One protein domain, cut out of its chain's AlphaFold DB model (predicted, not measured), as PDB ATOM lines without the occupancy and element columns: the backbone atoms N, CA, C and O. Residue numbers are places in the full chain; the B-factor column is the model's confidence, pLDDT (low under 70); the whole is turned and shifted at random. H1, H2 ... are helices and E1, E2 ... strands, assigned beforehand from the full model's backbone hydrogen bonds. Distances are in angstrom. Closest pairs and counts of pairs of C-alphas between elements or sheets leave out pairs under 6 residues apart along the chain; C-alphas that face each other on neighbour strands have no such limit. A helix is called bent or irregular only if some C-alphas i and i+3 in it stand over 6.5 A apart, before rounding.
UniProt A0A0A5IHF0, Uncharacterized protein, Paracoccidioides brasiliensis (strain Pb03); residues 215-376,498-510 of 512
ATOM      1  N   GLN A 215     -54.488 -22.568 -12.110       57.06
ATOM      2  CA  GLN A 215     -53.253 -22.243 -11.392       57.06
ATOM      3  C   GLN A 215     -52.055 -22.055 -12.347       57.06
ATOM      4  O   GLN A 215     -51.209 -21.201 -12.075       57.06
ATOM      5  N   ASP A 216     -52.019 -22.762 -13.485       61.22
ATOM      6  CA  ASP A 216     -51.007 -22.574 -14.540       61.22
ATOM      7  C   ASP A 216     -51.214 -21.228 -15.246       61.22
ATOM      8  O   ASP A 216     -50.267 -20.447 -15.376       61.22
ATOM      9  N   ASP A 217     -52.466 -20.903 -15.596       65.56
ATOM     10  CA  ASP A 217     -52.838 -19.612 -16.192       65.56
ATOM     11  C   ASP A 217     -52.405 -18.430 -15.295       65.56
ATOM     12  O   ASP A 217     -51.892 -17.420 -15.784       65.56
ATOM     13  N   CYS A 218     -52.536 -18.563 -13.966       71.75
ATOM     14  CA  CYS A 218     -52.074 -17.554 -13.008       71.75
ATOM     15  C   CYS A 218     -50.552 -17.349 -13.083       71.75
ATOM     16  O   CYS A 218     -50.081 -16.210 -13.160       71.75
ATOM     17  N   CYS A 219     -49.776 -18.435 -13.108       78.06
ATOM     18  CA  CYS A 219     -48.317 -18.367 -13.185       78.06
ATOM     19  C   CYS A 219     -47.843 -17.754 -14.513       78.06
ATOM     20  O   CYS A 219     -46.941 -16.916 -14.503       78.06
ATOM     21  N   GLU A 220     -48.494 -18.085 -15.632       79.94
ATOM     22  CA  GLU A 220     -48.224 -17.471 -16.939       79.94
ATOM     23  C   GLU A 220     -48.524 -15.960 -16.931       79.94
ATOM     24  O   GLU A 220     -47.701 -15.150 -17.366       79.94
ATOM     25  N   CYS A 221     -49.641 -15.539 -16.324       81.12
ATOM     26  CA  CYS A 221     -49.959 -14.119 -16.146       81.12
ATOM     27  C   CYS A 221     -48.907 -13.389 -15.294       81.12
ATOM     28  O   CYS A 221     -48.470 -12.290 -15.648       81.12
ATOM     29  N   ARG A 222     -48.455 -13.988 -14.180       83.88
ATOM     30  CA  ARG A 222     -47.399 -13.395 -13.339       83.88
ATOM     31  C   ARG A 222     -46.060 -13.316 -14.075       83.88
ATOM     32  O   ARG A 222     -45.387 -12.292 -13.982       83.88
ATOM     33  N   ARG A 223     -45.698 -14.335 -14.859       88.88
ATOM     34  CA  ARG A 223     -44.501 -14.333 -15.715       88.88
ATOM     35  C   ARG A 223     -44.538 -13.209 -16.745       88.88
ATOM     36  O   ARG A 223     -43.554 -12.482 -16.873       88.88
ATOM     37  N   ALA A 224     -45.666 -13.025 -17.431       87.44
ATOM     38  CA  ALA A 224     -45.844 -11.943 -18.397       87.44
ATOM     39  C   ALA A 224     -45.655 -10.556 -17.752       87.44
ATOM     40  O   ALA A 224     -44.952  -9.714 -18.312       87.44
ATOM     41  N   ILE A 225     -46.201 -10.347 -16.546       87.31
ATOM     42  CA  ILE A 225     -46.008  -9.118 -15.758       87.31
ATOM     43  C   ILE A 225     -44.522  -8.876 -15.452       87.31
ATOM     44  O   ILE A 225     -44.010  -7.793 -15.732       87.31
ATOM     45  N   VAL A 226     -43.810  -9.873 -14.911       90.69
ATOM     46  CA  VAL A 226     -42.385  -9.722 -14.556       90.69
ATOM     47  C   VAL A 226     -41.526  -9.497 -15.809       90.69
ATOM     48  O   VAL A 226     -40.649  -8.636 -15.805       90.69
ATOM     49  N   ALA A 227     -41.806 -10.189 -16.916       89.19
ATOM     50  CA  ALA A 227     -41.100  -9.990 -18.181       89.19
ATOM     51  C   ALA A 227     -41.293  -8.570 -18.752       89.19
ATOM     52  O   ALA A 227     -40.319  -7.934 -19.164       89.19
ATOM     53  N   GLN A 228     -42.524  -8.044 -18.732       86.75
ATOM     54  CA  GLN A 228     -42.814  -6.666 -19.147       86.75
ATOM     55  C   GLN A 228     -42.144  -5.639 -18.225       86.75
ATOM     56  O   GLN A 228     -41.567  -4.666 -18.712       86.75
ATOM     57  N   PHE A 229     -42.156  -5.876 -16.910       88.00
ATOM     58  CA  PHE A 229     -41.464  -5.031 -15.938       88.00
ATOM     59  C   PHE A 229     -39.955  -4.964 -16.206       88.00
ATOM     60  O   PHE A 229     -39.402  -3.868 -16.307       88.00
ATOM     61  N   VAL A 230     -39.295  -6.116 -16.382       89.88
ATOM     62  CA  VAL A 230     -37.855  -6.192 -16.675       89.88
ATOM     63  C   VAL A 230     -37.521  -5.471 -17.983       89.88
ATOM     64  O   VAL A 230     -36.546  -4.722 -18.027       89.88
ATOM     65  N   ALA A 231     -38.345  -5.623 -19.026       85.69
ATOM     66  CA  ALA A 231     -38.162  -4.906 -20.288       85.69
ATOM     67  C   ALA A 231     -38.313  -3.379 -20.133       85.69
ATOM     68  O   ALA A 231     -37.516  -2.621 -20.684       85.69
ATOM     69  N   PHE A 232     -39.302  -2.918 -19.359       81.25
ATOM     70  CA  PHE A 232     -39.570  -1.493 -19.147       81.25
ATOM     71  C   PHE A 232     -38.529  -0.815 -18.241       81.25
ATOM     72  O   PHE A 232     -37.898   0.168 -18.642       81.25
ATOM     73  N   ARG A 233     -38.322  -1.341 -17.025       80.88
ATOM     74  CA  ARG A 233     -37.384  -0.783 -16.036       80.88
ATOM     75  C   ARG A 233     -35.921  -1.030 -16.391       80.88
ATOM     76  O   ARG A 233     -35.083  -0.206 -16.043       80.88
ATOM     77  N   GLY A 234     -35.609  -2.092 -17.140       75.50
ATOM     78  CA  GLY A 234     -34.260  -2.343 -17.654       75.50
ATOM     79  C   GLY A 234     -33.729  -1.215 -18.551       75.50
ATOM     80  O   GLY A 234     -32.518  -1.010 -18.611       75.50
ATOM     81  N   ALA A 235     -34.626  -0.453 -19.189       72.06
ATOM     82  CA  ALA A 235     -34.298   0.767 -19.927       72.06
ATOM     83  C   ALA A 235     -34.545   2.069 -19.129       72.06
ATOM     84  O   ALA A 235     -33.956   3.094 -19.462       72.06
ATOM     85  N   ASN A 236     -35.391   2.052 -18.086       66.50
ATOM     86  CA  ASN A 236     -35.886   3.252 -17.396       66.50
ATOM     87  C   ASN A 236     -35.810   3.143 -15.858       66.50
ATOM     88  O   ASN A 236     -36.767   2.740 -15.191       66.50
ATOM     89  N   LEU A 237     -34.693   3.597 -15.281       67.19
ATOM     90  CA  LEU A 237     -34.425   3.586 -13.829       67.19
ATOM     91  C   LEU A 237     -34.888   4.862 -13.082       67.19
ATOM     92  O   LEU A 237     -34.477   5.090 -11.947       67.19
ATOM     93  N   SER A 238     -35.717   5.712 -13.701       64.25
ATOM     94  CA  SER A 238     -36.207   6.960 -13.082       64.25
ATOM     95  C   SER A 238     -37.263   6.700 -11.998       64.25
ATOM     96  O   SER A 238     -38.213   5.941 -12.215       64.25
ATOM     97  N   THR A 239     -37.142   7.377 -10.853       56.44
ATOM     98  CA  THR A 239     -38.136   7.370  -9.763       56.44
ATOM     99  C   THR A 239     -39.406   8.159 -10.077       56.44
ATOM    100  O   THR A 239     -40.409   7.959  -9.404       56.44
ATOM    101  N   ALA A 240     -39.417   9.002 -11.116       48.19
ATOM    102  CA  ALA A 240     -40.577   9.836 -11.460       48.19
ATOM    103  C   ALA A 240     -41.792   9.051 -12.012       48.19
ATOM    104  O   ALA A 240     -42.862   9.625 -12.205       48.19
ATOM    105  N   TYR A 241     -41.639   7.749 -12.281       58.00
ATOM    106  CA  TYR A 241     -42.699   6.880 -12.801       58.00
ATOM    107  C   TYR A 241     -43.537   6.224 -11.698       58.00
ATOM    108  O   TYR A 241     -43.092   6.054 -10.568       58.00
ATOM    109  N   CYS A 242     -44.756   5.802 -12.054       61.06
ATOM    110  CA  CYS A 242     -45.725   5.207 -11.133       61.06
ATOM    111  C   CYS A 242     -45.141   4.031 -10.328       61.06
ATOM    112  O   CYS A 242     -44.976   2.924 -10.848       61.06
ATOM    113  N   ARG A 243     -44.924   4.266  -9.026       69.06
ATOM    114  CA  ARG A 243     -44.426   3.282  -8.052       69.06
ATOM    115  C   ARG A 243     -45.261   1.995  -8.017       69.06
ATOM    116  O   ARG A 243     -44.734   0.927  -7.731       69.06
ATOM    117  N   GLY A 244     -46.545   2.069  -8.377       69.06
ATOM    118  CA  GLY A 244     -47.426   0.905  -8.499       69.06
ATOM    119  C   GLY A 244     -46.896  -0.197  -9.425       69.06
ATOM    120  O   GLY A 244     -47.139  -1.368  -9.153       69.06
ATOM    121  N   LEU A 245     -46.119   0.133 -10.465       76.69
ATOM    122  CA  LEU A 245     -45.498  -0.877 -11.335       76.69
ATOM    123  C   LEU A 245     -44.478  -1.744 -10.581       76.69
ATOM    124  O   LEU A 245     -44.423  -2.956 -10.784       76.69
ATOM    125  N   ASP A 246     -43.716  -1.126  -9.679       80.94
ATOM    126  CA  ASP A 246     -42.697  -1.793  -8.865       80.94
ATOM    127  C   ASP A 246     -43.356  -2.768  -7.872       80.94
ATOM    128  O   ASP A 246     -42.888  -3.891  -7.675       80.94
ATOM    129  N   PHE A 247     -44.514  -2.378  -7.327       78.31
ATOM    130  CA  PHE A 247     -45.365  -3.234  -6.501       78.31
ATOM    131  C   PHE A 247     -45.970  -4.403  -7.273       78.31
ATOM    132  O   PHE A 247     -45.893  -5.542  -6.822       78.31
ATOM    133  N   VAL A 248     -46.544  -4.154  -8.448       81.00
ATOM    134  CA  VAL A 248     -47.152  -5.205  -9.278       81.00
ATOM    135  C   VAL A 248     -46.116  -6.259  -9.681       81.00
ATOM    136  O   VAL A 248     -46.400  -7.458  -9.606       81.00
ATOM    137  N   ALA A 249     -44.892  -5.835 -10.007       87.50
ATOM    138  CA  ALA A 249     -43.772  -6.735 -10.253       87.50
ATOM    139  C   ALA A 249     -43.336  -7.508  -8.996       87.50
ATOM    140  O   ALA A 249     -43.088  -8.710  -9.085       87.50
ATOM    141  N   PHE A 250     -43.289  -6.867  -7.823       86.75
ATOM    142  CA  PHE A 250     -42.974  -7.529  -6.552       86.75
ATOM    143  C   PHE A 250     -44.012  -8.595  -6.154       86.75
ATOM    144  O   PHE A 250     -43.639  -9.707  -5.772       86.75
ATOM    145  N   ILE A 251     -45.310  -8.305  -6.295       82.81
ATOM    146  CA  ILE A 251     -46.383  -9.272  -6.011       82.81
ATOM    147  C   ILE A 251     -46.319 -10.445  -6.990       82.81
ATOM    148  O   ILE A 251     -46.327 -11.597  -6.557       82.81
ATOM    149  N   ALA A 252     -46.166 -10.176  -8.291       86.62
ATOM    150  CA  ALA A 252     -45.994 -11.226  -9.293       86.62
ATOM    151  C   ALA A 252     -44.751 -12.092  -9.023       86.62
ATOM    152  O   ALA A 252     -44.822 -13.318  -9.125       86.62
ATOM    153  N   SER A 253     -43.649 -11.469  -8.595       90.94
ATOM    154  CA  SER A 253     -42.418 -12.160  -8.203       90.94
ATOM    155  C   SER A 253     -42.627 -13.072  -6.993       90.94
ATOM    156  O   SER A 253     -42.235 -14.236  -7.011       90.94
ATOM    157  N   THR A 254     -43.315 -12.573  -5.963       87.38
ATOM    158  CA  THR A 254     -43.639 -13.338  -4.750       87.38
ATOM    159  C   THR A 254     -44.552 -14.524  -5.063       87.38
ATOM    160  O   THR A 254     -44.310 -15.628  -4.578       87.38
ATOM    161  N   THR A 255     -45.564 -14.339  -5.922       86.19
ATOM    162  CA  THR A 255     -46.439 -15.432  -6.377       86.19
ATOM    163  C   THR A 255     -45.661 -16.510  -7.135       86.19
ATOM    164  O   THR A 255     -45.869 -17.690  -6.863       86.19
ATOM    165  N   LEU A 256     -44.739 -16.139  -8.035       88.38
ATOM    166  CA  LEU A 256     -43.897 -17.108  -8.751       88.38
ATOM    167  C   LEU A 256     -42.981 -17.890  -7.799       88.38
ATOM    168  O   LEU A 256     -42.892 -19.110  -7.923       88.38
ATOM    169  N   CYS A 257     -42.356 -17.233  -6.814       88.75
ATOM    170  CA  CYS A 257     -41.574 -17.928  -5.785       88.75
ATOM    171  C   CYS A 257     -42.427 -18.958  -5.026       88.75
ATOM    172  O   CYS A 257     -42.030 -20.117  -4.923       88.75
ATOM    173  N   ILE A 258     -43.621 -18.571  -4.554       86.50
ATOM    174  CA  ILE A 258     -44.542 -19.481  -3.848       86.50
ATOM    175  C   ILE A 258     -44.951 -20.662  -4.744       86.50
ATOM    176  O   ILE A 258     -44.946 -21.801  -4.280       86.50
ATOM    177  N   ALA A 259     -45.262 -20.417  -6.020       84.56
ATOM    178  CA  ALA A 259     -45.647 -21.465  -6.964       84.56
ATOM    179  C   ALA A 259     -44.519 -22.483  -7.206       84.56
ATOM    180  O   ALA A 259     -44.772 -23.687  -7.185       84.56
ATOM    181  N   HIS A 260     -43.268 -22.029  -7.361       86.62
ATOM    182  CA  HIS A 260     -42.108 -22.920  -7.517       86.62
ATOM    183  C   HIS A 260     -41.788 -23.697  -6.232       86.62
ATOM    184  O   HIS A 260     -41.500 -24.894  -6.296       86.62
ATOM    185  N   MET A 261     -41.913 -23.073  -5.055       84.00
ATOM    186  CA  MET A 261     -41.786 -23.763  -3.762       84.00
ATOM    187  C   MET A 261     -42.841 -24.869  -3.593       84.00
ATOM    188  O   MET A 261     -42.511 -25.988  -3.196       84.00
ATOM    189  N   GLU A 262     -44.099 -24.581  -3.929       79.56
ATOM    190  CA  GLU A 262     -45.208 -25.533  -3.834       79.56
ATOM    191  C   GLU A 262     -45.078 -26.673  -4.860       79.56
ATOM    192  O   GLU A 262     -45.277 -27.836  -4.507       79.56
ATOM    193  N   ALA A 263     -44.635 -26.377  -6.090       80.31
ATOM    194  CA  ALA A 263     -44.306 -27.380  -7.105       80.31
ATOM    195  C   ALA A 263     -43.267 -28.395  -6.591       80.31
ATOM    196  O   ALA A 263     -43.457 -29.612  -6.692       80.31
ATOM    197  N   HIS A 264     -42.186 -27.897  -5.981       78.75
ATOM    198  CA  HIS A 264     -41.145 -28.731  -5.385       78.75
ATOM    199  C   HIS A 264     -41.661 -29.553  -4.195       78.75
ATOM    200  O   HIS A 264     -41.373 -30.751  -4.111       78.75
ATOM    201  N   ARG A 265     -42.477 -28.955  -3.315       76.12
ATOM    202  CA  ARG A 265     -43.095 -29.649  -2.175       76.12
ATOM    203  C   ARG A 265     -43.997 -30.798  -2.635       76.12
ATOM    204  O   ARG A 265     -43.864 -31.915  -2.137       76.12
ATOM    205  N   GLN A 266     -44.882 -30.565  -3.605       75.06
ATOM    206  CA  GLN A 266     -45.776 -31.604  -4.128       75.06
ATOM    207  C   GLN A 266     -45.000 -32.766  -4.758       75.06
ATOM    208  O   GLN A 266     -45.327 -33.923  -4.503       75.06
ATOM    209  N   HIS A 267     -43.926 -32.483  -5.501       72.69
ATOM    210  CA  HIS A 267     -43.053 -33.523  -6.050       72.69
ATOM    211  C   HIS A 267     -42.354 -34.352  -4.952       72.69
ATOM    212  O   HIS A 267     -42.195 -35.562  -5.096       72.69
ATOM    213  N   GLN A 268     -41.935 -33.730  -3.845       70.94
ATOM    214  CA  GLN A 268     -41.227 -34.412  -2.752       70.94
ATOM    215  C   GLN A 268     -42.136 -35.327  -1.907       70.94
ATOM    216  O   GLN A 268     -41.654 -36.320  -1.361       70.94
ATOM    217  N   PHE A 269     -43.436 -35.018  -1.807       68.00
ATOM    218  CA  PHE A 269     -44.394 -35.730  -0.942       68.00
ATOM    219  C   PHE A 269     -45.536 -36.455  -1.691       68.00
ATOM    220  O   PHE A 269     -46.384 -37.081  -1.053       68.00
ATOM    221  N   GLY A 270     -45.574 -36.399  -3.026       59.84
ATOM    222  CA  GLY A 270     -46.663 -36.926  -3.856       59.84
ATOM    223  C   GLY A 270     -46.791 -38.455  -3.863       59.84
ATOM    224  O   GLY A 270     -46.095 -39.155  -4.599       59.84
ATOM    225  N   TYR A 271     -47.754 -38.982  -3.103       48.22
ATOM    226  CA  TYR A 271     -48.090 -40.410  -3.073       48.22
ATOM    227  C   TYR A 271     -49.088 -40.788  -4.188       48.22
ATOM    228  O   TYR A 271     -50.258 -41.057  -3.937       48.22
ATOM    229  N   GLY A 272     -48.601 -40.878  -5.429       48.84
ATOM    230  CA  GLY A 272     -49.256 -41.661  -6.484       48.84
ATOM    231  C   GLY A 272     -50.110 -40.924  -7.529       48.84
ATOM    232  O   GLY A 272     -51.216 -40.469  -7.275       48.84
ATOM    233  N   LYS A 273     -49.650 -41.071  -8.776       50.12
ATOM    234  CA  LYS A 273     -50.427 -41.301 -10.010       50.12
ATOM    235  C   LYS A 273     -51.233 -40.186 -10.686       50.12
ATOM    236  O   LYS A 273     -51.478 -40.371 -11.877       50.12
ATOM    237  N   ASP A 274     -51.555 -39.071 -10.041       49.41
ATOM    238  CA  ASP A 274     -52.120 -37.914 -10.752       49.41
ATOM    239  C   ASP A 274     -51.032 -36.895 -11.118       49.41
ATOM    240  O   ASP A 274     -50.153 -36.577 -10.314       49.41
ATOM    241  N   VAL A 275     -51.079 -36.398 -12.359       54.03
ATOM    242  CA  VAL A 275     -50.222 -35.302 -12.839       54.03
ATOM    243  C   VAL A 275     -50.642 -34.038 -12.098       54.03
ATOM    244  O   VAL A 275     -51.748 -33.539 -12.310       54.03
ATOM    245  N   THR A 276     -49.789 -33.528 -11.208       56.94
ATOM    246  CA  THR A 276     -50.091 -32.285 -10.497       56.94
ATOM    247  C   THR A 276     -49.979 -31.101 -11.449       56.94
ATOM    248  O   THR A 276     -49.109 -31.070 -12.320       56.94
ATOM    249  N   VAL A 277     -50.855 -30.107 -11.270       56.56
ATOM    250  CA  VAL A 277     -50.920 -28.903 -12.121       56.56
ATOM    251  C   VAL A 277     -49.535 -28.244 -12.229       56.56
ATOM    252  O   VAL A 277     -49.037 -28.004 -13.320       56.56
ATOM    253  N   PHE A 278     -48.831 -28.149 -11.101       64.94
ATOM    254  CA  PHE A 278     -47.500 -27.555 -10.966       64.94
ATOM    255  C   PHE A 278     -46.345 -28.318 -11.651       64.94
ATOM    256  O   PHE A 278     -45.218 -27.819 -11.668       64.94
ATOM    257  N   GLN A 279     -46.567 -29.513 -12.214       64.62
ATOM    258  CA  GLN A 279     -45.502 -30.271 -12.888       64.62
ATOM    259  C   GLN A 279     -45.009 -29.572 -14.172       64.62
ATOM    260  O   GLN A 279     -43.845 -29.718 -14.550       64.62
ATOM    261  N   SER A 280     -45.858 -28.758 -14.810       65.94
ATOM    262  CA  SER A 280     -45.510 -27.896 -15.950       65.94
ATOM    263  C   SER A 280     -44.444 -26.845 -15.586       65.94
ATOM    264  O   SER A 280     -43.478 -26.634 -16.330       65.94
ATOM    265  N   LEU A 281     -44.570 -26.240 -14.401       75.12
ATOM    266  CA  LEU A 281     -43.735 -25.138 -13.916       75.12
ATOM    267  C   LEU A 281     -42.285 -25.551 -13.646       75.12
ATOM    268  O   LEU A 281     -41.378 -24.732 -13.806       75.12
ATOM    269  N   GLN A 282     -42.026 -26.824 -13.321       72.56
ATOM    270  CA  GLN A 282     -40.671 -27.323 -13.048       72.56
ATOM    271  C   GLN A 282     -39.705 -27.067 -14.219       72.56
ATOM    272  O   GLN A 282     -38.544 -26.714 -14.008       72.56
ATOM    273  N   HIS A 283     -40.185 -27.199 -15.461       79.50
ATOM    274  CA  HIS A 283     -39.387 -26.930 -16.660       79.50
ATOM    275  C   HIS A 283     -39.193 -25.429 -16.932       79.50
ATOM    276  O   HIS A 283     -38.218 -25.047 -17.578       79.50
ATOM    277  N   GLN A 284     -40.086 -24.576 -16.422       85.00
ATOM    278  CA  GLN A 284     -40.033 -23.119 -16.569       85.00
ATOM    279  C   GLN A 284     -39.214 -22.440 -15.453       85.00
ATOM    280  O   GLN A 284     -38.702 -21.339 -15.666       85.00
ATOM    281  N   ARG A 285     -39.000 -23.114 -14.310       88.56
ATOM    282  CA  ARG A 285     -38.318 -22.584 -13.114       88.56
ATOM    283  C   ARG A 285     -37.055 -21.777 -13.406       88.56
ATOM    284  O   ARG A 285     -36.929 -20.672 -12.899       88.56
ATOM    285  N   LEU A 286     -36.109 -22.294 -14.193       89.88
ATOM    286  CA  LEU A 286     -34.841 -21.586 -14.447       89.88
ATOM    287  C   LEU A 286     -35.023 -20.309 -15.287       89.88
ATOM    288  O   LEU A 286     -34.264 -19.358 -15.116       89.88
ATOM    289  N   SER A 287     -36.034 -20.268 -16.160       91.38
ATOM    290  CA  SER A 287     -36.388 -19.065 -16.919       91.38
ATOM    291  C   SER A 287     -37.016 -18.017 -16.001       91.38
ATOM    292  O   SER A 287     -36.598 -16.859 -16.003       91.38
ATOM    293  N   ASP A 288     -37.969 -18.438 -15.167       92.88
ATOM    294  CA  ASP A 288     -38.637 -17.566 -14.195       92.88
ATOM    295  C   ASP A 288     -37.633 -17.018 -13.187       92.88
ATOM    296  O   ASP A 288     -37.573 -15.816 -12.955       92.88
ATOM    297  N   ARG A 289     -36.757 -17.885 -12.673       93.38
ATOM    298  CA  ARG A 289     -35.652 -17.529 -11.788       93.38
ATOM    299  C   ARG A 289     -34.790 -16.409 -12.366       93.38
ATOM    300  O   ARG A 289     -34.523 -15.438 -11.665       93.38
ATOM    301  N   GLY A 290     -34.425 -16.501 -13.646       94.00
ATOM    302  CA  GLY A 290     -33.673 -15.449 -14.333       94.00
ATOM    303  C   GLY A 290     -34.429 -14.116 -14.419       94.00
ATOM    304  O   GLY A 290     -33.821 -13.061 -14.252       94.00
ATOM    305  N   LEU A 291     -35.750 -14.135 -14.629       93.88
ATOM    306  CA  LEU A 291     -36.583 -12.922 -14.613       93.88
ATOM    307  C   LEU A 291     -36.675 -12.295 -13.211       93.88
ATOM    308  O   LEU A 291     -36.609 -11.071 -13.073       93.88
ATOM    309  N   LEU A 292     -36.783 -13.122 -12.168       95.62
ATOM    310  CA  LEU A 292     -36.826 -12.675 -10.773       95.62
ATOM    311  C   LEU A 292     -35.478 -12.085 -10.327       95.62
ATOM    312  O   LEU A 292     -35.445 -11.030  -9.699       95.62
ATOM    313  N   GLU A 293     -34.360 -12.702 -10.716       96.06
ATOM    314  CA  GLU A 293     -33.012 -12.185 -10.451       96.06
ATOM    315  C   GLU A 293     -32.757 -10.856 -11.185       96.06
ATOM    316  O   GLU A 293     -32.214  -9.924 -10.594       96.06
ATOM    317  N   ARG A 294     -33.238 -10.690 -12.427       94.62
ATOM    318  CA  ARG A 294     -33.198  -9.381 -13.114       94.62
ATOM    319  C   ARG A 294     -34.088  -8.333 -12.450       94.62
ATOM    320  O   ARG A 294     -33.724  -7.161 -12.432       94.62
ATOM    321  N   THR A 295     -35.221  -8.741 -11.882       94.00
ATOM    322  CA  THR A 295     -36.090  -7.853 -11.094       94.00
ATOM    323  C   THR A 295     -35.379  -7.380  -9.824       94.00
ATOM    324  O   THR A 295     -35.402  -6.185  -9.535       94.00
ATOM    325  N   LEU A 296     -34.665  -8.274  -9.128       95.00
ATOM    326  CA  LEU A 296     -33.815  -7.924  -7.985       95.00
ATOM    327  C   LEU A 296     -32.716  -6.923  -8.379       95.00
ATOM    328  O   LEU A 296     -32.648  -5.849  -7.785       95.00
ATOM    329  N   GLU A 297     -31.928  -7.209  -9.422       94.81
ATOM    330  CA  GLU A 297     -30.869  -6.300  -9.902       94.81
ATOM    331  C   GLU A 297     -31.389  -4.892 -10.251       94.81
ATOM    332  O   GLU A 297     -30.683  -3.899 -10.071       94.81
ATOM    333  N   ILE A 298     -32.599  -4.795 -10.814       90.81
ATOM    334  CA  ILE A 298     -33.242  -3.516 -11.149       90.81
ATOM    335  C   ILE A 298     -33.586  -2.743  -9.872       90.81
ATOM    336  O   ILE A 298     -33.260  -1.558  -9.779       90.81
ATOM    337  N   MET A 299     -34.189  -3.405  -8.880       90.25
ATOM    338  CA  MET A 299     -34.549  -2.780  -7.601       90.25
ATOM    339  C   MET A 299     -33.305  -2.338  -6.820       90.25
ATOM    340  O   MET A 299     -33.266  -1.215  -6.326       90.25
ATOM    341  N   GLU A 300     -32.248  -3.155  -6.786       92.75
ATOM    342  CA  GLU A 300     -30.962  -2.787  -6.174       92.75
ATOM    343  C   GLU A 300     -30.327  -1.562  -6.851       92.75
ATOM    344  O   GLU A 300     -29.852  -0.655  -6.167       92.75
ATOM    345  N   LYS A 301     -30.359  -1.483  -8.189       89.00
ATOM    346  CA  LYS A 301     -29.879  -0.298  -8.924       89.00
ATOM    347  C   LYS A 301     -30.715   0.939  -8.615       89.00
ATOM    348  O   LYS A 301     -30.140   2.002  -8.410       89.00
ATOM    349  N   MET A 302     -32.043   0.824  -8.551       83.81
ATOM    350  CA  MET A 302     -32.917   1.949  -8.191       83.81
ATOM    351  C   MET A 302     -32.663   2.435  -6.756       83.81
ATOM    352  O   MET A 302     -32.541   3.643  -6.543       83.81
ATOM    353  N   ALA A 303     -32.495   1.511  -5.806       86.19
ATOM    354  CA  ALA A 303     -32.135   1.811  -4.423       86.19
ATOM    355  C   ALA A 303     -30.780   2.533  -4.318       86.19
ATOM    356  O   ALA A 303     -30.663   3.543  -3.629       86.19
ATOM    357  N   GLN A 304     -29.760   2.066  -5.046       86.69
ATOM    358  CA  GLN A 304     -28.418   2.660  -5.023       86.69
ATOM    359  C   GLN A 304     -28.333   4.008  -5.753       86.69
ATOM    360  O   GLN A 304     -27.684   4.927  -5.259       86.69
ATOM    361  N   MET A 305     -28.950   4.130  -6.933       77.81
ATOM    362  CA  MET A 305     -28.816   5.317  -7.791       77.81
ATOM    363  C   MET A 305     -29.692   6.486  -7.343       77.81
ATOM    364  O   MET A 305     -29.280   7.635  -7.486       77.81
ATOM    365  N   ASN A 306     -30.891   6.200  -6.827       69.94
ATOM    366  CA  ASN A 306     -31.882   7.221  -6.486       69.94
ATOM    367  C   ASN A 306     -32.145   7.330  -4.974       69.94
ATOM    368  O   ASN A 306     -32.994   8.122  -4.579       69.94
ATOM    369  N   HIS A 307     -31.460   6.533  -4.143       74.44
ATOM    370  CA  HIS A 307     -31.757   6.368  -2.712       74.44
ATOM    371  C   HIS A 307     -33.213   5.934  -2.432       74.44
ATOM    372  O   HIS A 307     -33.780   6.261  -1.393       74.44
ATOM    373  N   ASP A 308     -33.814   5.176  -3.358       76.12
ATOM    374  CA  ASP A 308     -35.202   4.707  -3.277       76.12
ATOM    375  C   ASP A 308     -35.363   3.660  -2.157       76.12
ATOM    376  O   ASP A 308     -35.026   2.480  -2.312       76.12
ATOM    377  N   VAL A 309     -35.895   4.111  -1.017       76.31
ATOM    378  CA  VAL A 309     -36.136   3.304   0.190       76.31
ATOM    379  C   VAL A 309     -37.098   2.148  -0.088       76.31
ATOM    380  O   VAL A 309     -36.924   1.042   0.427       76.31
ATOM    381  N   VAL A 310     -38.101   2.356  -0.943       76.12
ATOM    382  CA  VAL A 310     -39.078   1.312  -1.264       76.12
ATOM    383  C   VAL A 310     -38.439   0.259  -2.175       76.12
ATOM    384  O   VAL A 310     -38.748  -0.924  -2.046       76.12
ATOM    385  N   ALA A 311     -37.526   0.643  -3.073       82.50
ATOM    386  CA  ALA A 311     -36.763  -0.303  -3.886       82.50
ATOM    387  C   ALA A 311     -35.776  -1.104  -3.027       82.50
ATOM    388  O   ALA A 311     -35.658  -2.310  -3.230       82.50
ATOM    389  N   GLN A 312     -35.163  -0.476  -2.017       84.69
ATOM    390  CA  GLN A 312     -34.317  -1.151  -1.026       84.69
ATOM    391  C   GLN A 312     -35.103  -2.183  -0.196       84.69
ATOM    392  O   GLN A 312     -34.607  -3.278   0.076       84.69
ATOM    393  N   ASN A 313     -36.344  -1.870   0.184       81.56
ATOM    394  CA  ASN A 313     -37.214  -2.813   0.889       81.56
ATOM    395  C   ASN A 313     -37.611  -3.991  -0.017       81.56
ATOM    396  O   ASN A 313     -37.491  -5.150   0.385       81.56
ATOM    397  N   VAL A 314     -38.023  -3.710  -1.259       84.94
ATOM    398  CA  VAL A 314     -38.382  -4.747  -2.241       84.94
ATOM    399  C   VAL A 314     -37.191  -5.648  -2.572       84.94
ATOM    400  O   VAL A 314     -37.365  -6.866  -2.604       84.94
ATOM    401  N   SER A 315     -35.986  -5.100  -2.775       89.75
ATOM    402  CA  SER A 315     -34.791  -5.906  -3.055       89.75
ATOM    403  C   SER A 315     -34.438  -6.815  -1.879       89.75
ATOM    404  O   SER A 315     -34.219  -8.004  -2.083       89.75
ATOM    405  N   THR A 316     -34.478  -6.297  -0.648       86.88
ATOM    406  CA  THR A 316     -34.178  -7.070   0.570       86.88
ATOM    407  C   THR A 316     -35.127  -8.265   0.721       86.88
ATOM    408  O   THR A 316     -34.680  -9.391   0.936       86.88
ATOM    409  N   ILE A 317     -36.439  -8.056   0.539       85.31
ATOM    410  CA  ILE A 317     -37.430  -9.140   0.623       85.31
ATOM    411  C   ILE A 317     -37.267 -10.127  -0.540       85.31
ATOM    412  O   ILE A 317     -37.285 -11.341  -0.327       85.31
ATOM    413  N   LEU A 318     -37.090  -9.634  -1.771       90.06
ATOM    414  CA  LEU A 318     -36.950 -10.481  -2.955       90.06
ATOM    415  C   LEU A 318     -35.672 -11.332  -2.895       90.06
ATOM    416  O   LEU A 318     -35.714 -12.505  -3.252       90.06
ATOM    417  N   GLN A 319     -34.571 -10.797  -2.365       93.62
ATOM    418  CA  GLN A 319     -33.341 -11.543  -2.095       93.62
ATOM    419  C   GLN A 319     -33.586 -12.698  -1.108       93.62
ATOM    420  O   GLN A 319     -33.169 -13.828  -1.372       93.62
ATOM    421  N   SER A 320     -34.310 -12.456  -0.008       89.44
ATOM    422  CA  SER A 320     -34.674 -13.503   0.960       89.44
ATOM    423  C   SER A 320     -35.614 -14.558   0.362       89.44
ATOM    424  O   SER A 320     -35.378 -15.754   0.535       89.44
ATOM    425  N   LEU A 321     -36.637 -14.145  -0.397       89.12
ATOM    426  CA  LEU A 321     -37.535 -15.057  -1.119       89.12
ATOM    427  C   LEU A 321     -36.769 -15.930  -2.119       89.12
ATOM    428  O   LEU A 321     -37.001 -17.134  -2.193       89.12
ATOM    429  N   LEU A 322     -35.819 -15.348  -2.854       92.06
ATOM    430  CA  LEU A 322     -34.973 -16.072  -3.798       92.06
ATOM    431  C   LEU A 322     -33.987 -17.021  -3.094       92.06
ATOM    432  O   LEU A 322     -33.675 -18.079  -3.641       92.06
ATOM    433  N   ALA A 323     -33.521 -16.722  -1.883       90.56
ATOM    434  CA  ALA A 323     -32.754 -17.689  -1.096       90.56
ATOM    435  C   ALA A 323     -33.626 -18.892  -0.676       90.56
ATOM    436  O   ALA A 323     -33.244 -20.042  -0.896       90.56
ATOM    437  N   ILE A 324     -34.831 -18.634  -0.157       88.12
ATOM    438  CA  ILE A 324     -35.791 -19.661   0.287       88.12
ATOM    439  C   ILE A 324     -36.260 -20.550  -0.875       88.12
ATOM    440  O   ILE A 324     -36.283 -21.776  -0.750       88.12
ATOM    441  N   GLU A 325     -36.588 -19.962  -2.025       90.38
ATOM    442  CA  GLU A 325     -36.989 -20.688  -3.235       90.38
ATOM    443  C   GLU A 325     -35.856 -21.615  -3.716       90.38
ATOM    444  O   GLU A 325     -36.086 -22.791  -3.998       90.38
ATOM    445  N   ASN A 326     -34.605 -21.142  -3.702       90.69
ATOM    446  CA  ASN A 326     -33.460 -21.963  -4.093       90.69
ATOM    447  C   ASN A 326     -33.151 -23.089  -3.088       90.69
ATOM    448  O   ASN A 326     -32.800 -24.202  -3.489       90.69
ATOM    449  N   ASN A 327     -33.324 -22.836  -1.788       87.81
ATOM    450  CA  ASN A 327     -33.238 -23.873  -0.759       87.81
ATOM    451  C   ASN A 327     -34.346 -24.926  -0.943       87.81
ATOM    452  O   ASN A 327     -34.082 -26.122  -0.818       87.81
ATOM    453  N   SER A 328     -35.556 -24.494  -1.315       86.06
ATOM    454  CA  SER A 328     -36.694 -25.379  -1.602       86.06
ATOM    455  C   SER A 328     -36.413 -26.289  -2.799       86.06
ATOM    456  O   SER A 328     -36.572 -27.505  -2.714       86.06
ATOM    457  N   ALA A 329     -35.874 -25.728  -3.884       85.31
ATOM    458  CA  ALA A 329     -35.412 -26.497  -5.040       85.31
ATOM    459  C   ALA A 329     -34.245 -27.453  -4.718       85.31
ATOM    460  O   ALA A 329     -34.078 -28.474  -5.385       85.31
ATOM    461  N   SER A 330     -33.466 -27.151  -3.673       85.44
ATOM    462  CA  SER A 330     -32.401 -28.012  -3.138       85.44
ATOM    463  C   SER A 330     -32.914 -29.109  -2.185       85.44
ATOM    464  O   SER A 330     -32.120 -29.910  -1.694       85.44
ATOM    465  N   GLY A 331     -34.229 -29.173  -1.930       79.25
ATOM    466  CA  GLY A 331     -34.888 -30.209  -1.128       79.25
ATOM    467  C   GLY A 331     -35.215 -29.828   0.320       79.25
ATOM    468  O   GLY A 331     -35.694 -30.690   1.063       79.25
ATOM    469  N   ALA A 332     -34.980 -28.577   0.733       82.25
ATOM    470  CA  ALA A 332     -35.448 -28.070   2.022       82.25
ATOM    471  C   ALA A 332     -36.970 -27.852   1.994       82.25
ATOM    472  O   ALA A 332     -37.517 -27.359   1.012       82.25
ATOM    473  N   CYS A 333     -37.670 -28.187   3.078       80.25
ATOM    474  CA  CYS A 333     -39.114 -27.981   3.156       80.25
ATOM    475  C   CYS A 333     -39.418 -26.658   3.863       80.25
ATOM    476  O   CYS A 333     -38.961 -26.429   4.983       80.25
ATOM    477  N   TYR A 334     -40.228 -25.810   3.233       81.25
ATOM    478  CA  TYR A 334     -40.740 -24.580   3.827       81.25
ATOM    479  C   TYR A 334     -42.260 -24.646   3.926       81.25
ATOM    480  O   TYR A 334     -42.947 -25.045   2.985       81.25
ATOM    481  N   ARG A 335     -42.795 -24.244   5.078       80.38
ATOM    482  CA  ARG A 335     -44.227 -24.077   5.302       80.38
ATOM    483  C   ARG A 335     -44.589 -22.614   5.076       80.38
ATOM    484  O   ARG A 335     -44.124 -21.748   5.811       80.38
ATOM    485  N   THR A 336     -45.456 -22.366   4.101       80.69
ATOM    486  CA  THR A 336     -46.054 -21.050   3.860       80.69
ATOM    487  C   THR A 336     -47.392 -20.966   4.590       80.69
ATOM    488  O   THR A 336     -48.288 -21.774   4.340       80.69
ATOM    489  N   THR A 337     -47.551 -19.998   5.490       76.19
ATOM    490  CA  THR A 337     -48.831 -19.669   6.134       76.19
ATOM    491  C   THR A 337     -49.182 -18.209   5.884       76.19
ATOM    492  O   THR A 337     -48.311 -17.347   5.861       76.19
ATOM    493  N   ALA A 338     -50.469 -17.918   5.703       73.38
ATOM    494  CA  ALA A 338     -50.983 -16.552   5.653       73.38
ATOM    495  C   ALA A 338     -51.785 -16.282   6.931       73.38
ATOM    496  O   ALA A 338     -52.659 -17.081   7.281       73.38
ATOM    497  N   SER A 339     -51.499 -15.181   7.628       64.81
ATOM    498  CA  SER A 339     -52.252 -14.754   8.810       64.81
ATOM    499  C   SER A 339     -52.893 -13.380   8.617       64.81
ATOM    500  O   SER A 339     -52.347 -12.479   7.979       64.81
ATOM    501  N   LEU A 340     -54.082 -13.233   9.203       59.69
ATOM    502  CA  LEU A 340     -54.821 -11.975   9.313       59.69
ATOM    503  C   LEU A 340     -54.899 -11.566  10.788       59.69
ATOM    504  O   LEU A 340     -55.981 -11.388  11.346       59.69
ATOM    505  N   GLU A 341     -53.746 -11.483  11.448       48.53
ATOM    506  CA  GLU A 341     -53.694 -10.880  12.778       48.53
ATOM    507  C   GLU A 341     -53.851  -9.360  12.632       48.53
ATOM    508  O   GLU A 341     -53.094  -8.710  11.906       48.53
ATOM    509  N   LEU A 342     -54.866  -8.790  13.293       45.12
ATOM    510  CA  LEU A 342     -54.966  -7.340  13.443       45.12
ATOM    511  C   LEU A 342     -53.823  -6.861  14.341       45.12
ATOM    512  O   LEU A 342     -53.720  -7.303  15.485       45.12
ATOM    513  N   TYR A 343     -53.030  -5.931  13.811       40.69
ATOM    514  CA  TYR A 343     -52.157  -4.996  14.524       40.69
ATOM    515  C   TYR A 343     -51.521  -5.509  15.827       40.69
ATOM    516  O   TYR A 343     -51.996  -5.264  16.938       40.69
ATOM    517  N   LYS A 344     -50.336  -6.098  15.678       33.31
ATOM    518  CA  LYS A 344     -49.227  -5.862  16.609       33.31
ATOM    519  C   LYS A 344     -48.104  -5.193  15.828       33.31
ATOM    520  O   LYS A 344     -47.963  -5.458  14.638       33.31
ATOM    521  N   GLU A 345     -47.370  -4.307  16.497       34.34
ATOM    522  CA  GLU A 345     -46.316  -3.478  15.897       34.34
ATOM    523  C   GLU A 345     -45.346  -4.304  15.034       34.34
ATOM    524  O   GLU A 345     -45.017  -5.442  15.399       34.34
ATOM    525  N   PRO A 346     -44.851  -3.748  13.913       36.94
ATOM    526  CA  PRO A 346     -43.912  -4.456  13.063       36.94
ATOM    527  C   PRO A 346     -42.609  -4.714  13.821       36.94
ATOM    528  O   PRO A 346     -41.814  -3.809  14.080       36.94
ATOM    529  N   GLN A 347     -42.330  -5.988  14.100       35.16
ATOM    530  CA  GLN A 347     -40.970  -6.432  14.395       35.16
ATOM    531  C   GLN A 347     -40.140  -6.331  13.110       35.16
ATOM    532  O   GLN A 347     -39.973  -7.315  12.405       35.16
ATOM    533  N   SER A 348     -39.672  -5.112  12.817       34.56
ATOM    534  CA  SER A 348     -38.707  -4.705  11.783       34.56
ATOM    535  C   SER A 348     -38.661  -5.533  10.495       34.56
ATOM    536  O   SER A 348     -38.116  -6.637  10.491       34.56
ATOM    537  N   PHE A 349     -39.041  -4.920   9.371       43.25
ATOM    538  CA  PHE A 349     -38.632  -5.397   8.048       43.25
ATOM    539  C   PHE A 349     -37.108  -5.578   7.993       43.25
ATOM    540  O   PHE A 349     -36.344  -4.618   8.073       43.25
ATOM    541  N   GLY A 350     -36.680  -6.832   7.883       37.34
ATOM    542  CA  GLY A 350     -35.280  -7.217   7.822       37.34
ATOM    543  C   GLY A 350     -35.092  -8.640   8.326       37.34
ATOM    544  O   GLY A 350     -35.668  -9.031   9.341       37.34
ATOM    545  N   ALA A 351     -34.246  -9.406   7.641       38.62
ATOM    546  CA  ALA A 351     -33.707 -10.643   8.186       38.62
ATOM    547  C   ALA A 351     -32.835 -10.289   9.404       38.62
ATOM    548  O   ALA A 351     -31.666  -9.939   9.266       38.62
ATOM    549  N   LYS A 352     -33.432 -10.308  10.602       40.25
ATOM    550  CA  LYS A 352     -32.731 -10.079  11.878       40.25
ATOM    551  C   LYS A 352     -32.106 -11.340  12.469       40.25
ATOM    552  O   LYS A 352     -31.611 -11.301  13.593       40.25
ATOM    553  N   ASP A 353     -32.110 -12.423  11.710       41.62
ATOM    554  CA  ASP A 353     -31.416 -13.654  12.036       41.62
ATOM    555  C   ASP A 353     -30.675 -14.126  10.777       41.62
ATOM    556  O   ASP A 353     -31.264 -14.186   9.696       41.62
ATOM    557  N   ASP A 354     -29.393 -14.483  10.910       48.81
ATOM    558  CA  ASP A 354     -28.600 -15.113   9.833       48.81
ATOM    559  C   ASP A 354     -29.143 -16.517   9.472       48.81
ATOM    560  O   ASP A 354     -28.714 -17.160   8.512       48.81
ATOM    561  N   ASN A 355     -30.121 -17.004  10.239       54.03
ATOM    562  CA  ASN A 355     -30.938 -18.160   9.918       54.03
ATOM    563  C   ASN A 355     -32.077 -17.803   8.948       54.03
ATOM    564  O   ASN A 355     -33.083 -17.214   9.341       54.03
ATOM    565  N   LEU A 356     -32.014 -18.350   7.730       64.19
ATOM    566  CA  LEU A 356     -33.124 -18.464   6.759       64.19
ATOM    567  C   LEU A 356     -34.261 -19.408   7.234       64.19
ATOM    568  O   LEU A 356     -34.871 -20.119   6.430       64.19
ATOM    569  N   ASN A 357     -34.522 -19.449   8.543       66.25
ATOM    570  CA  ASN A 357     -35.536 -20.286   9.177       66.25
ATOM    571  C   ASN A 357     -36.921 -19.633   9.172       66.25
ATOM    572  O   ASN A 357     -37.914 -20.354   9.187       66.25
ATOM    573  N   GLU A 358     -37.000 -18.301   9.150       74.88
ATOM    574  CA  GLU A 358     -38.268 -17.572   9.192       74.88
ATOM    575  C   GLU A 358     -38.186 -16.268   8.382       74.88
ATOM    576  O   GLU A 358     -37.305 -15.443   8.604       74.88
ATOM    577  N   LEU A 359     -39.111 -16.075   7.437       80.06
ATOM    578  CA  LEU A 359     -39.301 -14.819   6.700       80.06
ATOM    579  C   LEU A 359     -40.767 -14.404   6.792       80.06
ATOM    580  O   LEU A 359     -41.659 -15.203   6.513       80.06
ATOM    581  N   HIS A 360     -41.021 -13.149   7.156       75.31
ATOM    582  CA  HIS A 360     -42.358 -12.557   7.161       75.31
ATOM    583  C   HIS A 360     -42.438 -11.507   6.060       75.31
ATOM    584  O   HIS A 360     -41.665 -10.552   6.043       75.31
ATOM    585  N   VAL A 361     -43.394 -11.668   5.152       75.06
ATOM    586  CA  VAL A 361     -43.732 -10.676   4.134       75.06
ATOM    587  C   VAL A 361     -45.116 -10.146   4.470       75.06
ATOM    588  O   VAL A 361     -46.116 -10.801   4.181       75.06
ATOM    589  N   ASN A 362     -45.185  -8.964   5.087       66.94
ATOM    590  CA  ASN A 362     -46.444  -8.228   5.156       66.94
ATOM    591  C   ASN A 362     -46.736  -7.690   3.750       66.94
ATOM    592  O   ASN A 362     -46.207  -6.647   3.352       66.94
ATOM    593  N   ILE A 363     -47.515  -8.450   2.974       63.84
ATOM    594  CA  ILE A 363     -48.140  -7.911   1.773       63.84
ATOM    595  C   ILE A 363     -49.349  -7.174   2.294       63.84
ATOM    596  O   ILE A 363     -50.290  -7.808   2.779       63.84
ATOM    597  N   PRO A 364     -49.353  -5.850   2.234       54.72
ATOM    598  CA  PRO A 364     -50.323  -5.167   3.031       54.72
ATOM    599  C   PRO A 364     -51.690  -5.376   2.287       54.72
ATOM    600  O   PRO A 364     -51.743  -5.633   1.094       54.72
ATOM    601  N   TYR A 365     -52.833  -5.331   2.969       51.22
ATOM    602  CA  TYR A 365     -54.175  -5.858   2.625       51.22
ATOM    603  C   TYR A 365     -54.086  -7.386   2.610       51.22
ATOM    604  O   TYR A 365     -54.709  -8.022   3.450       51.22
ATOM    605  N   PHE A 366     -53.219  -8.000   1.828       52.06
ATOM    606  CA  PHE A 366     -53.146  -9.455   1.686       52.06
ATOM    607  C   PHE A 366     -52.712 -10.194   2.983       52.06
ATOM    608  O   PHE A 366     -53.040 -11.371   3.148       52.06
ATOM    609  N   GLY A 367     -52.124  -9.489   3.958       61.00
ATOM    610  CA  GLY A 367     -51.764  -9.967   5.297       61.00
ATOM    611  C   GLY A 367     -50.291 -10.365   5.406       61.00
ATOM    612  O   GLY A 367     -49.497 -10.154   4.487       61.00
ATOM    613  N   THR A 368     -49.909 -10.981   6.527       68.00
ATOM    614  CA  THR A 368     -48.542 -11.495   6.677       68.00
ATOM    615  C   THR A 368     -48.450 -12.897   6.091       68.00
ATOM    616  O   THR A 368     -49.048 -13.841   6.614       68.00
ATOM    617  N   ILE A 369     -47.664 -13.044   5.025       76.00
ATOM    618  CA  ILE A 369     -47.194 -14.343   4.547       76.00
ATOM    619  C   ILE A 369     -45.940 -14.698   5.343       76.00
ATOM    620  O   ILE A 369     -44.902 -14.049   5.213       76.00
ATOM    621  N   LYS A 370     -46.036 -15.734   6.169       80.25
ATOM    622  CA  LYS A 370     -44.916 -16.315   6.903       80.25
ATOM    623  C   LYS A 370     -44.393 -17.538   6.150       80.25
ATOM    624  O   LYS A 370     -45.153 -18.445   5.810       80.25
ATOM    625  N   PHE A 371     -43.085 -17.576   5.945       80.88
ATOM    626  CA  PHE A 371     -42.333 -18.716   5.437       80.88
ATOM    627  C   PHE A 371     -41.495 -19.278   6.583       80.88
ATOM    628  O   PHE A 371     -40.648 -18.567   7.115       80.88
ATOM    629  N   GLU A 372     -41.724 -20.531   6.972       83.19
ATOM    630  CA  GLU A 372     -41.006 -21.188   8.073       83.19
ATOM    631  C   GLU A 372     -40.302 -22.455   7.578       83.19
ATOM    632  O   GLU A 372     -40.929 -23.325   6.970       83.19
ATOM    633  N   HIS A 373     -38.999 -22.574   7.827       81.50
ATOM    634  CA  HIS A 373     -38.228 -23.770   7.503       81.50
ATOM    635  C   HIS A 373     -38.674 -24.937   8.392       81.50
ATOM    636  O   HIS A 373     -38.665 -24.849   9.619       81.50
ATOM    637  N   SER A 374     -39.057 -26.053   7.773       74.25
ATOM    638  CA  SER A 374     -39.616 -27.222   8.450       74.25
ATOM    639  C   SER A 374     -38.655 -28.415   8.331       74.25
ATOM    640  O   SER A 374     -38.756 -29.196   7.383       74.25
ATOM    641  N   PRO A 375     -37.702 -28.580   9.272       60.22
ATOM    642  CA  PRO A 375     -36.647 -29.594   9.162       60.22
ATOM    643  C   PRO A 375     -37.123 -31.039   9.385       60.22
ATOM    644  O   PRO A 375     -36.389 -31.969   9.055       60.22
ATOM    645  N   THR A 376     -38.330 -31.253   9.927       52.38
ATOM    646  CA  THR A 376     -38.855 -32.597  10.217       52.38
ATOM    647  C   THR A 376     -40.354 -32.683   9.953       52.38
ATOM    648  O   THR A 376     -41.126 -31.839  10.405       52.38
ATOM    649  N   LEU A 498     -51.676  -1.007   3.611       35.50
ATOM    650  CA  LEU A 498     -52.787  -1.935   3.340       35.50
ATOM    651  C   LEU A 498     -52.893  -2.993   4.534       35.50
ATOM    652  O   LEU A 498     -51.879  -3.549   4.925       35.50
ATOM    653  N   GLN A 499     -54.048  -3.477   5.059       30.41
ATOM    654  CA  GLN A 499     -54.186  -4.805   5.799       30.41
ATOM    655  C   GLN A 499     -55.662  -5.355   5.860       30.41
ATOM    656  O   GLN A 499     -56.521  -4.630   6.345       30.41
ATOM    657  N   GLY A 500     -56.044  -6.532   5.282       36.66
ATOM    658  CA  GLY A 500     -57.471  -6.963   5.087       36.66
ATOM    659  C   GLY A 500     -58.020  -7.893   3.927       36.66
ATOM    660  O   GLY A 500     -59.220  -8.194   3.988       36.66
ATOM    661  N   VAL A 501     -57.294  -8.333   2.868       33.53
ATOM    662  CA  VAL A 501     -57.794  -9.062   1.647       33.53
ATOM    663  C   VAL A 501     -56.740  -9.930   0.863       33.53
ATOM    664  O   VAL A 501     -55.998  -9.351   0.089       33.53
ATOM    665  N   GLU A 502     -56.707 -11.283   0.971       34.69
ATOM    666  CA  GLU A 502     -56.710 -12.323  -0.139       34.69
ATOM    667  C   GLU A 502     -56.648 -13.798   0.368       34.69
ATOM    668  O   GLU A 502     -56.161 -14.727  -0.281       34.69
ATOM    669  N   ILE A 503     -57.217 -14.065   1.546       34.44
ATOM    670  CA  ILE A 503     -57.222 -15.397   2.182       34.44
ATOM    671  C   ILE A 503     -57.927 -16.462   1.310       34.44
ATOM    672  O   ILE A 503     -57.647 -17.653   1.434       34.44
ATOM    673  N   ALA A 504     -58.811 -16.060   0.390       31.41
ATOM    674  CA  ALA A 504     -59.515 -16.969  -0.516       31.41
ATOM    675  C   ALA A 504     -58.602 -17.610  -1.583       31.41
ATOM    676  O   ALA A 504     -58.743 -18.802  -1.847       31.41
ATOM    677  N   LEU A 505     -57.640 -16.869  -2.152       34.38
ATOM    678  CA  LEU A 505     -56.733 -17.418  -3.167       34.38
ATOM    679  C   LEU A 505     -55.688 -18.333  -2.510       34.38
ATOM    680  O   LEU A 505     -55.543 -19.496  -2.889       34.38
ATOM    681  N   PHE A 506     -55.034 -17.862  -1.444       35.41
ATOM    682  CA  PHE A 506     -54.013 -18.638  -0.726       35.41
ATOM    683  C   PHE A 506     -54.571 -19.851   0.043       35.41
ATOM    684  O   PHE A 506     -53.861 -20.846   0.204       35.41
ATOM    685  N   SER A 507     -55.853 -19.852   0.435       32.00
ATOM    686  CA  SER A 507     -56.517 -21.055   0.980       32.00
ATOM    687  C   SER A 507     -56.906 -22.102  -0.074       32.00
ATOM    688  O   SER A 507     -57.314 -23.205   0.296       32.00
ATOM    689  N   SER A 508     -56.755 -21.803  -1.372       30.55
ATOM    690  CA  SER A 508     -56.822 -22.810  -2.443       30.55
ATOM    691  C   SER A 508     -55.481 -23.524  -2.660       30.55
ATOM    692  O   SER A 508     -55.468 -24.714  -2.955       30.55
ATOM    693  N   PHE A 509     -54.357 -22.833  -2.429       31.41
ATOM    694  CA  PHE A 509     -53.000 -23.384  -2.561       31.41
ATOM    695  C   PHE A 509     -52.524 -24.189  -1.341       31.41
ATOM    696  O   PHE A 509     -51.579 -24.960  -1.445       31.41
ATOM    697  N   THR A 510     -53.165 -24.027  -0.180       31.42
ATOM    698  CA  THR A 510     -52.738 -24.635   1.100       31.42
ATOM    699  C   THR A 510     -53.587 -25.833   1.550       31.42
ATOM    700  O   THR A 510     -53.419 -26.321   2.667       31.42
TER     701      THR A 510
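Overview. This is residues 215 to 376 and 498 to 510 of the 512 residues of an uncharacterized protein of Paracoccidioides brasiliensis (strain Pb03) (UniProt A0A0A5IHF0). Four long helices, H1 to H4, form an up-and-down bundle, each running against the one before, and a small three-stranded sheet covers the side made by H2 and H4. Short H5 packs over the edge strand E1 on that same face, making two layers, helices on one face of a sheet; residues 269 to 275 stick out. The 175 printed residues hold H1 H2 H3 H4 E1 E2 E3 H5 in chain order, mostly helix; the antiparallel sheet runs E1 E3 E2. The whole is compact, with a radius of gyration of the C-alphas of 16.2 A and spans of 52 by 37 by 31 A.

Arrangement. Start at H1, residues 215 to 233, which forms a helical hairpin with H2, residues 244 to 269; their closest C-alphas, Arg 222 and Ala 252, are 4.8 A apart. H3, residues 281 to 306, is irregular, with C-alphas 283 and 286 7.4 A apart; its residues 292 to 303 touch H4, residues 309 to 329, in another hairpin, closest at C-alphas Met 299 and Ala 311, 5.0 A. H2 touches H4 at a shallow tilt of 13 degrees, the same way, closest at C-alphas Met 261 and Glu 325, 5.7 A. H4 is on the sheet of E1, residues 334 to 339, E2, residues 358 to 363, and E3, residues 367 to 373, at a height of 9.9 A. Look for N 337 and O 370, 2.9 A, between E1 and E3, and N 361 and O 369, 2.8 A, in the hairpin E2 and E3. H5, residues 503 to 509, lies over E1. Every O i to N i+4 pair is within hydrogen-bond range in H1, H2 and H4, but 20 of 22 in H3 and 1 of 3 in H5, which has 2 of 4 O i to N i+3 pairs.

Along the chain. Find C-alpha 215 at (-53.253, -22.243, -11.392); H1 runs 27.1 A from there. H2 spans 37.5 A, H3 35.3 A, H4 30.3 A and E3 19.5 A. H5 ends at C-alpha 509, (-53.000, -23.384, -2.561).

Size, cuts and confidence. The farthest C-alphas, Ala 240 and Gly 272, are 52.5 A apart. Residues 377 to 497 are not printed, a gap of 34.4 A between C-alphas 376 and 498. The links H2 to H3 and E1 to E2 are long. Mean pLDDT of the printed part is 71.4, and 66 residues are under 70, among them 339 to 357 and 498 to 510.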